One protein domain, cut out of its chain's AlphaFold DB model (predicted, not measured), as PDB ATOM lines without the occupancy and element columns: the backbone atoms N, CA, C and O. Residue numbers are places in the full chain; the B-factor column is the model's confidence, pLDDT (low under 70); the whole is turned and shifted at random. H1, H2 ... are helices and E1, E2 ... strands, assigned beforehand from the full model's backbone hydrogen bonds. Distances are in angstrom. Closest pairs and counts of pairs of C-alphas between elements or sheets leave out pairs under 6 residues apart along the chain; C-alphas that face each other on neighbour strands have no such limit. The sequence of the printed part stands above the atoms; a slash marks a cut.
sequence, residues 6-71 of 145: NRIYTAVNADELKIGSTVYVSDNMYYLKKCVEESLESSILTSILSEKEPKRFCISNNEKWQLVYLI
ATOM      1  N   ASN A   6     -17.532 -21.786 -26.821       91.94
ATOM      2  CA  ASN A   6     -18.770 -21.122 -27.241       91.94
ATOM      3  C   ASN A   6     -19.894 -22.120 -27.546       91.94
ATOM      4  O   ASN A   6     -21.053 -21.736 -27.606       91.94
ATOM      5  N   ARG A   7     -19.558 -23.407 -27.698       93.25
ATOM      6  CA  ARG A   7     -20.521 -24.495 -27.893       93.25
ATOM      7  C   ARG A   7     -20.993 -25.109 -26.568       93.25
ATOM      8  O   ARG A   7     -21.687 -26.122 -26.583       93.25
ATOM      9  N   ILE A   8     -20.604 -24.541 -25.422       96.31
ATOM     10  CA  ILE A   8     -20.977 -25.055 -24.102       96.31
ATOM     11  C   ILE A   8     -22.243 -24.372 -23.608       96.31
ATOM     12  O   ILE A   8     -22.316 -23.149 -23.481       96.31
ATOM     13  N   TYR A   9     -23.200 -25.203 -23.227       96.94
ATOM     14  CA  TYR A   9     -24.434 -24.798 -22.592       96.94
ATOM     15  C   TYR A   9     -24.429 -25.247 -21.133       96.94
ATOM     16  O   TYR A   9     -23.990 -26.342 -20.773       96.94
ATOM     17  N   THR A  10     -24.901 -24.351 -20.281       96.06
ATOM     18  CA  THR A  10     -24.995 -24.486 -18.830       96.06
ATOM     19  C   THR A  10     -26.405 -24.109 -18.397       96.06
ATOM     20  O   THR A  10     -27.228 -23.710 -19.217       96.06
ATOM     21  N   ALA A  11     -26.689 -24.146 -17.095       94.19
ATOM     22  CA  ALA A  11     -27.979 -23.694 -16.591       94.19
ATOM     23  C   ALA A  11     -28.349 -22.249 -17.001       94.19
ATOM     24  O   ALA A  11     -29.537 -21.956 -17.103       94.19
ATOM     25  N   VAL A  12     -27.357 -21.381 -17.256       93.81
ATOM     26  CA  VAL A  12     -27.539 -19.944 -17.548       93.81
ATOM     27  C   VAL A  12     -28.084 -19.684 -18.953       93.81
ATOM     28  O   VAL A  12     -28.841 -18.742 -19.143       93.81
ATOM     29  N   ASN A  13     -27.708 -20.510 -19.925       94.75
ATOM     30  CA  ASN A  13     -28.080 -20.361 -21.334       94.75
ATOM     31  C   ASN A  13     -28.800 -21.604 -21.877       94.75
ATOM     32  O   ASN A  13     -28.879 -21.795 -23.085       94.75
ATOM     33  N   ALA A  14     -29.316 -22.474 -21.001       95.44
ATOM     34  CA  ALA A  14     -29.917 -23.742 -21.412       95.44
ATOM     35  C   ALA A  14     -31.075 -23.549 -22.401       95.44
ATOM     36  O   ALA A  14     -31.195 -24.327 -23.340       95.44
ATOM     37  N   ASP A  15     -31.885 -22.505 -22.216       95.56
ATOM     38  CA  ASP A  15     -33.070 -22.221 -23.035       95.56
ATOM     39  C   ASP A  15     -32.743 -21.752 -24.465       95.56
ATOM     40  O   ASP A  15     -33.619 -21.736 -25.326       95.56
ATOM     41  N   GLU A  16     -31.483 -21.407 -24.745       95.06
ATOM     42  CA  GLU A  16     -31.007 -21.080 -26.097       95.06
ATOM     43  C   GLU A  16     -30.732 -22.340 -26.937       95.06
ATOM     44  O   GLU A  16     -30.616 -22.265 -28.162       95.06
ATOM     45  N   LEU A  17     -30.616 -23.510 -26.298       94.50
ATOM     46  CA  LEU A  17     -30.287 -24.759 -26.970       94.50
ATOM     47  C   LEU A  17     -31.540 -25.433 -27.546       94.50
ATOM     48  O   LEU A  17     -32.526 -25.681 -26.854       94.50
ATOM     49  N   LYS A  18     -31.490 -25.807 -28.825       93.69
ATOM     50  CA  LYS A  18     -32.614 -26.464 -29.502       93.69
ATOM     51  C   LYS A  18     -32.756 -27.928 -29.058       93.69
ATOM     52  O   LYS A  18     -31.808 -28.708 -29.156       93.69
ATOM     53  N   ILE A  19     -33.960 -28.331 -28.645       94.06
ATOM     54  CA  ILE A  19     -34.310 -29.745 -28.415       94.06
ATOM     55  C   ILE A  19     -34.141 -30.541 -29.722       94.06
ATOM     56  O   ILE A  19     -34.471 -30.050 -30.801       94.06
ATOM     57  N   GLY A  20     -33.617 -31.763 -29.627       90.88
ATOM     58  CA  GLY A  20     -33.250 -32.600 -30.771       90.88
ATOM     59  C   GLY A  20     -31.805 -32.410 -31.247       90.88
ATOM     60  O   GLY A  20     -31.358 -33.143 -32.123       90.88
ATOM     61  N   SER A  21     -31.056 -31.464 -30.670       92.62
ATOM     62  CA  SER A  21     -29.636 -31.285 -30.989       92.62
ATOM     63  C   SER A  21     -28.808 -32.498 -30.570       92.62
ATOM     64  O   SER A  21     -29.047 -33.092 -29.514       92.62
ATOM     65  N   THR A  22     -27.798 -32.822 -31.378       93.38
ATOM     66  CA  THR A  22     -26.774 -33.811 -31.023       93.38
ATOM     67  C   THR A  22     -25.752 -33.152 -30.105       93.38
ATOM     68  O   THR A  22     -25.257 -32.060 -30.386       93.38
ATOM     69  N   VAL A  23     -25.478 -33.776 -28.965       95.19
ATOM     70  CA  VAL A  23     -24.723 -33.160 -27.875       95.19
ATOM     71  C   VAL A  23     -23.795 -34.152 -27.185       95.19
ATOM     72  O   VAL A  23     -24.082 -35.346 -27.113       95.19
ATOM     73  N   TYR A  24     -22.714 -33.641 -26.603       96.44
ATOM     74  CA  TYR A  24     -22.058 -34.306 -25.478       96.44
ATOM     75  C   TYR A  24     -22.608 -33.763 -24.172       96.44
ATOM     76  O   TYR A  24     -22.899 -32.571 -24.067       96.44
ATOM     77  N   VAL A  25     -22.708 -34.620 -23.163       96.06
ATOM     78  CA  VAL A  25     -23.188 -34.237 -21.837       96.06
ATOM     79  C   VAL A  25     -22.175 -34.604 -20.769       96.06
ATOM     80  O   VAL A  25     -21.417 -35.565 -20.907       96.06
ATOM     81  N   SER A  26     -22.130 -33.816 -19.700       96.06
ATOM     82  CA  SER A  26     -21.327 -34.145 -18.530       96.06
ATOM     83  C   SER A  26     -21.757 -33.359 -17.294       96.06
ATOM     84  O   SER A  26     -22.464 -32.355 -17.377       96.06
ATOM     85  N   ASP A  27     -21.283 -33.797 -16.131       95.69
ATOM     86  CA  ASP A  27     -21.394 -33.059 -14.871       95.69
ATOM     87  C   ASP A  27     -20.183 -32.151 -14.608       95.69
ATOM     88  O   ASP A  27     -20.178 -31.388 -13.647       95.69
ATOM     89  N   ASN A  28     -19.126 -32.222 -15.427       95.31
ATOM     90  CA  ASN A  28     -17.990 -31.314 -15.297       95.31
ATOM     91  C   ASN A  28     -17.229 -31.089 -16.610       95.31
ATOM     92  O   ASN A  28     -17.298 -31.863 -17.561       95.31
ATOM     93  N   MET A  29     -16.452 -30.007 -16.618       95.69
ATOM     94  CA  MET A  29     -15.675 -29.557 -17.771       95.69
ATOM     95  C   MET A  29     -14.584 -30.537 -18.211       95.69
ATOM     96  O   MET A  29     -14.269 -30.583 -19.396       95.69
ATOM     97  N   TYR A  30     -14.001 -31.304 -17.284       95.81
ATOM     98  CA  TYR A  30     -12.938 -32.256 -17.607       95.81
ATOM     99  C   TYR A  30     -13.470 -33.381 -18.499       95.81
ATOM    100  O   TYR A  30     -12.937 -33.612 -19.583       95.81
ATOM    101  N   TYR A  31     -14.561 -34.031 -18.086       95.81
ATOM    102  CA  TYR A  31     -15.167 -35.095 -18.884       95.81
ATOM    103  C   TYR A  31     -15.837 -34.557 -20.145       95.81
ATOM    104  O   TYR A  31     -15.698 -35.182 -21.188       95.81
ATOM    105  N   LEU A  32     -16.478 -33.381 -20.098       96.19
ATOM    106  CA  LEU A  32     -17.050 -32.773 -21.304       96.19
ATOM    107  C   LEU A  32     -15.980 -32.525 -22.375       96.19
ATOM    108  O   LEU A  32     -16.185 -32.830 -23.547       96.19
ATOM    109  N   LYS A  33     -14.815 -32.012 -21.963       95.56
ATOM    110  CA  LYS A  33     -13.672 -31.804 -22.853       95.56
ATOM    111  C   LYS A  33     -13.137 -33.124 -23.403       95.56
ATOM    112  O   LYS A  33     -12.928 -33.228 -24.607       95.56
ATOM    113  N   LYS A  34     -13.008 -34.143 -22.550       94.94
ATOM    114  CA  LYS A  34     -12.616 -35.492 -22.970       94.94
ATOM    115  C   LYS A  34     -13.565 -36.061 -24.035       94.94
ATOM    116  O   LYS A  34     -13.084 -36.577 -25.037       94.94
ATOM    117  N   CYS A  35     -14.886 -35.908 -23.872       93.94
ATOM    118  CA  CYS A  35     -15.871 -36.353 -24.865       93.94
ATOM    119  C   CYS A  35     -15.635 -35.733 -26.251       93.94
ATOM    120  O   CYS A  35     -15.734 -36.429 -27.257       93.94
ATOM    121  N   VAL A  36     -15.286 -34.445 -26.299       91.75
ATOM    122  CA  VAL A  36     -15.032 -33.695 -27.542       91.75
ATOM    123  C   VAL A  36     -13.693 -34.065 -28.192       91.75
ATOM    124  O   VAL A  36     -13.597 -34.181 -29.418       91.75
ATOM    125  N   GLU A  37     -12.645 -34.221 -27.385       92.06
ATOM    126  CA  GLU A  37     -11.295 -34.532 -27.868       92.06
ATOM    127  C   GLU A  37     -11.204 -35.969 -28.389       92.06
ATOM    128  O   GLU A  37     -10.631 -36.193 -29.455       92.06
ATOM    129  N   GLU A  38     -11.828 -36.917 -27.685       91.38
ATOM    130  CA  GLU A  38     -11.843 -38.341 -28.044       91.38
ATOM    131  C   GLU A  38     -13.011 -38.726 -28.966       91.38
ATOM    132  O   GLU A  38     -13.101 -39.881 -29.372       91.38
ATOM    133  N   SER A  39     -13.887 -37.777 -29.327       87.31
ATOM    134  CA  SER A  39     -15.089 -38.015 -30.143       87.31
ATOM    135  C   SER A  39     -15.914 -39.203 -29.624       87.31
ATOM    136  O   SER A  39     -16.207 -40.138 -30.370       87.31
ATOM    137  N   LEU A  40     -16.246 -39.183 -28.329       90.31
ATOM    138  CA  LEU A  40     -17.015 -40.253 -27.682       90.31
ATOM    139  C   LEU A  40     -18.452 -40.330 -28.234       90.31
ATOM    140  O   LEU A  40     -18.830 -39.598 -29.151       90.31
ATOM    141  N   GLU A  41     -19.262 -41.233 -27.683       87.88
ATOM    142  CA  GLU A  41     -20.667 -41.372 -28.066       87.88
ATOM    143  C   GLU A  41     -21.466 -40.112 -27.697       87.88
ATOM    144  O   GLU A  41     -21.414 -39.616 -26.569       87.88
ATOM    145  N   SER A  42     -22.177 -39.562 -28.682       92.38
ATOM    146  CA  SER A  42     -23.053 -38.403 -28.518       92.38
ATOM    147  C   SER A  42     -24.477 -38.825 -28.171       92.38
ATOM    148  O   SER A  42     -24.904 -39.934 -28.476       92.38
ATOM    149  N   SER A  43     -25.257 -37.907 -27.613       93.75
ATOM    150  CA  SER A  43     -26.670 -38.122 -27.297       93.75
ATOM    151  C   SER A  43     -27.554 -37.080 -27.973       93.75
ATOM    152  O   SER A  43     -27.088 -36.010 -28.359       93.75
ATOM    153  N   ILE A  44     -28.847 -37.374 -28.088       93.44
ATOM    154  CA  ILE A  44     -29.850 -36.394 -28.513       93.44
ATOM    155  C   ILE A  44     -30.448 -35.724 -27.277       93.44
ATOM    156  O   ILE A  44     -30.931 -36.403 -26.367       93.44
ATOM    157  N   LEU A  45     -30.436 -34.391 -27.249       95.06
ATOM    158  CA  LEU A  45     -31.115 -33.618 -26.212       95.06
ATOM    159  C   LEU A  45     -32.633 -33.797 -26.351       95.06
ATOM    160  O   LEU A  45     -33.213 -33.397 -27.360       95.06
ATOM    161  N   THR A  46     -33.291 -34.351 -25.336       95.69
ATOM    162  CA  THR A  46     -34.730 -34.666 -25.394       95.69
ATOM    163  C   THR A  46     -35.604 -33.596 -24.751       95.69
ATOM    164  O   THR A  46     -36.752 -33.419 -25.149       95.69
ATOM    165  N   SER A  47     -35.086 -32.876 -23.755       95.19
ATOM    166  CA  SER A  47     -35.793 -31.776 -23.093       95.19
ATOM    167  C   SER A  47     -34.846 -30.902 -22.271       95.19
ATOM    168  O   SER A  47     -33.731 -31.307 -21.931       95.19
ATOM    169  N   ILE A  48     -35.321 -29.701 -21.943       96.38
ATOM    170  CA  ILE A  48     -34.663 -28.760 -21.037       96.38
ATOM    171  C   ILE A  48     -35.612 -28.497 -19.868       96.38
ATOM    172  O   ILE A  48     -36.763 -28.107 -20.062       96.38
ATOM    173  N   LEU A  49     -35.148 -28.751 -18.646       95.38
ATOM    174  CA  LEU A  49     -35.928 -28.513 -17.432       95.38
ATOM    175  C   LEU A  49     -35.920 -27.031 -17.044       95.38
ATOM    176  O   LEU A  49     -35.082 -26.248 -17.492       95.38
ATOM    177  N   SER A  50     -36.836 -26.656 -16.149       94.62
ATOM    178  CA  SER A  50     -36.926 -25.291 -15.618       94.62
ATOM    179  C   SER A  50     -35.630 -24.835 -14.937       94.62
ATOM    180  O   SER A  50     -34.901 -25.659 -14.388       94.62
ATOM    181  N   GLU A  51     -35.412 -23.522 -14.866       93.69
ATOM    182  CA  GLU A  51     -34.264 -22.881 -14.197       93.69
ATOM    183  C   GLU A  51     -34.065 -23.270 -12.721       93.69
ATOM    184  O   GLU A  51     -32.982 -23.086 -12.173       93.69
ATOM    185  N   LYS A  52     -35.088 -23.830 -12.061       93.56
ATOM    186  CA  LYS A  52     -34.994 -24.316 -10.673       93.56
ATOM    187  C   LYS A  52     -34.119 -25.562 -10.536       93.56
ATOM    188  O   LYS A  52     -33.645 -25.858  -9.442       93.56
ATOM    189  N   GLU A  53     -33.952 -26.312 -11.619       92.94
ATOM    190  CA  GLU A  53     -33.192 -27.552 -11.617       92.94
ATOM    191  C   GLU A  53     -31.712 -27.251 -11.889       92.94
ATOM    192  O   GLU A  53     -31.394 -26.613 -12.890       92.94
ATOM    193  N   PRO A  54     -30.772 -27.743 -11.067       87.88
ATOM    194  CA  PRO A  54     -29.346 -27.556 -11.336       87.88
ATOM    195  C   PRO A  54     -28.874 -28.379 -12.546       87.88
ATOM    196  O   PRO A  54     -27.929 -27.997 -13.232       87.88
ATOM    197  N   LYS A  55     -29.525 -29.518 -12.811       95.44
ATOM    198  CA  LYS A  55     -29.266 -30.382 -13.967       95.44
ATOM    199  C   LYS A  55     -30.407 -30.229 -14.967       95.44
ATOM    200  O   LYS A  55     -31.413 -30.927 -14.858       95.44
ATOM    201  N   ARG A  56     -30.279 -29.273 -15.887       95.81
ATOM    202  CA  ARG A  56     -31.376 -28.893 -16.791       95.81
ATOM    203  C   ARG A  56     -31.445 -29.734 -18.060       95.81
ATOM    204  O   ARG A  56     -32.509 -29.794 -18.661       95.81
ATOM    205  N   PHE A  57     -30.350 -30.366 -18.470       96.88
ATOM    206  CA  PHE A  57     -30.274 -31.040 -19.764       96.88
ATOM    207  C   PHE A  57     -30.656 -32.502 -19.638       96.88
ATOM    208  O   PHE A  57     -29.958 -33.265 -18.970       96.88
ATOM    209  N   CYS A  58     -31.748 -32.892 -20.286       95.75
ATOM    210  CA  CYS A  58     -32.199 -34.272 -20.290       95.75
ATOM    211  C   CYS A  58     -31.764 -34.977 -21.571       95.75
ATOM    212  O   CYS A  58     -32.051 -34.510 -22.677       95.75
ATOM    213  N   ILE A  59     -31.144 -36.140 -21.408       91.44
ATOM    214  CA  ILE A  59     -30.996 -37.125 -22.482       91.44
ATOM    215  C   ILE A  59     -31.937 -38.307 -22.199       91.44
ATOM    216  O   ILE A  59     -32.758 -38.234 -21.282       91.44
ATOM    217  N   SER A  60     -31.929 -39.339 -23.041       83.75
ATOM    218  CA  SER A  60     -32.777 -40.538 -22.918       83.75
ATOM    219  C   SER A  60     -32.994 -41.027 -21.473       83.75
ATOM    220  O   SER A  60     -32.117 -40.902 -20.626       83.75
ATOM    221  N   ASN A  61     -34.150 -41.644 -21.199       71.38
ATOM    222  CA  ASN A  61     -34.441 -42.335 -19.932       71.38
ATOM    223  C   ASN A  61     -34.211 -41.508 -18.651       71.38
ATOM    224  O   ASN A  61     -33.770 -42.036 -17.634       71.38
ATOM    225  N   ASN A  62     -34.611 -40.230 -18.660       71.25
ATOM    226  CA  ASN A  62     -34.640 -39.375 -17.465       71.25
ATOM    227  C   ASN A  62     -33.250 -39.014 -16.898       71.25
ATOM    228  O   ASN A  62     -33.150 -38.543 -15.761       71.25
ATOM    229  N   GLU A  63     -32.185 -39.218 -17.670       91.31
ATOM    230  CA  GLU A  63     -30.836 -38.807 -17.295       91.31
ATOM    231  C   GLU A  63     -30.681 -37.293 -17.424       91.31
ATOM    232  O   GLU A  63     -30.951 -36.716 -18.479       91.31
ATOM    233  N   LYS A  64     -30.233 -36.650 -16.342       94.75
ATOM    234  CA  LYS A  64     -30.104 -35.194 -16.244       94.75
ATOM    235  C   LYS A  64     -28.651 -34.793 -16.058       94.75
ATOM    236  O   LYS A  64     -27.972 -35.327 -15.176       94.75
ATOM    237  N   TRP A  65     -28.226 -33.775 -16.794       96.62
ATOM    238  CA  TRP A  65     -26.846 -33.304 -16.837       96.62
ATOM    239  C   TRP A  65     -26.748 -31.794 -16.612       96.62
ATOM    240  O   TRP A  65     -27.697 -31.042 -16.858       96.62
ATOM    241  N   GLN A  66     -25.603 -31.358 -16.087       96.44
ATOM    242  CA  GLN A  66     -25.326 -29.946 -15.783       96.44
ATOM    243  C   GLN A  66     -24.771 -29.176 -16.975       96.44
ATOM    244  O   GLN A  66     -25.042 -27.985 -17.112       96.44
ATOM    245  N   LEU A  67     -23.973 -29.848 -17.803       97.44
ATOM    246  CA  LEU A  67     -23.271 -29.249 -18.924       97.44
ATOM    247  C   LEU A  67     -23.579 -30.014 -20.199       97.44
ATOM    248  O   LEU A  67     -23.628 -31.247 -20.213       97.44
ATOM    249  N   VAL A  68     -23.710 -29.252 -21.273       97.00
ATOM    250  CA  VAL A  68     -23.859 -29.752 -22.629       97.00
ATOM    251  C   VAL A  68     -22.808 -29.098 -23.514       97.00
ATOM    252  O   VAL A  68     -22.509 -27.918 -23.363       97.00
ATOM    253  N   TYR A  69     -22.264 -29.858 -24.452       96.75
ATOM    254  CA  TYR A  69     -21.507 -29.350 -25.584       96.75
ATOM    255  C   TYR A  69     -22.307 -29.623 -26.856       96.75
ATOM    256  O   TYR A  69     -22.574 -30.785 -27.172       96.75
ATOM    257  N   LEU A  70     -22.695 -28.573 -27.579       95.19
ATOM    258  CA  LEU A  70     -23.395 -28.690 -28.854       95.19
ATOM    259  C   LEU A  70     -22.442 -29.224 -29.924       95.19
ATOM    260  O   LEU A  70     -21.398 -28.631 -30.198       95.19
ATOM    261  N   ILE A  71     -22.817 -30.342 -30.538       90.94
ATOM    262  CA  ILE A  71     -22.127 -30.877 -31.704       90.94
ATOM    263  C   ILE A  71     -22.825 -30.283 -32.918       90.94
ATOM    264  O   ILE A  71     -23.944 -30.672 -33.259       90.94
TER     265      ILE A  71
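What this domain is: This is residues 6 to 71 of the 145 residues of an uncharacterized protein of Treponema denticola AL-2 (UniProt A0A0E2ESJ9). The domain has little regular structure: the antiparallel strand pair E1 and E4 lies nearest its middle, with H1 packed on this pair at one end of the elongated outline, the small hairpin E2 and E3 on the other side of the pair from H1, and two long stretches with no named element, residues 6 to 21 and 38 to 56, around them. The 66 printed residues include E1, H1, E2, E3, E4 in chain order; both sheets are antiparallel, class mixed, with 24 residues in named elements. It is compact, radius of gyration of the C-alphas 10.6 A, spanning 31 by 20 by 18 A.

Where its parts are: E1, residues 22 to 26, starts at C-alpha 22 (-26.774, -33.811, -31.023) and measures 13.6 A. H1, residues 29 to 37, measures 12.1 A. E2 is residues 57 to 59, E3 63 to 65. E4, 67 to 70, ends at C-alpha 70 (-23.395, -28.690, -28.854).

How they stand to each other: E1 and E4 are antiparallel; N 24 and O 69 are 2.9 A apart. In the hairpin E2 and E3, N 65 and O 57 are 2.8 A apart. E3 runs on into E4 at 89 degrees. The closest C-alphas of E1 and H1, Ser 26 and Leu 32, are 5.3 A apart. H1 and E3 are apart. In H1 every O i to N i+4 pair is within hydrogen-bond range.

The domain as a whole: The printed part has no cut. H1 to E2 is a long link. No printed residue has pLDDT under 70.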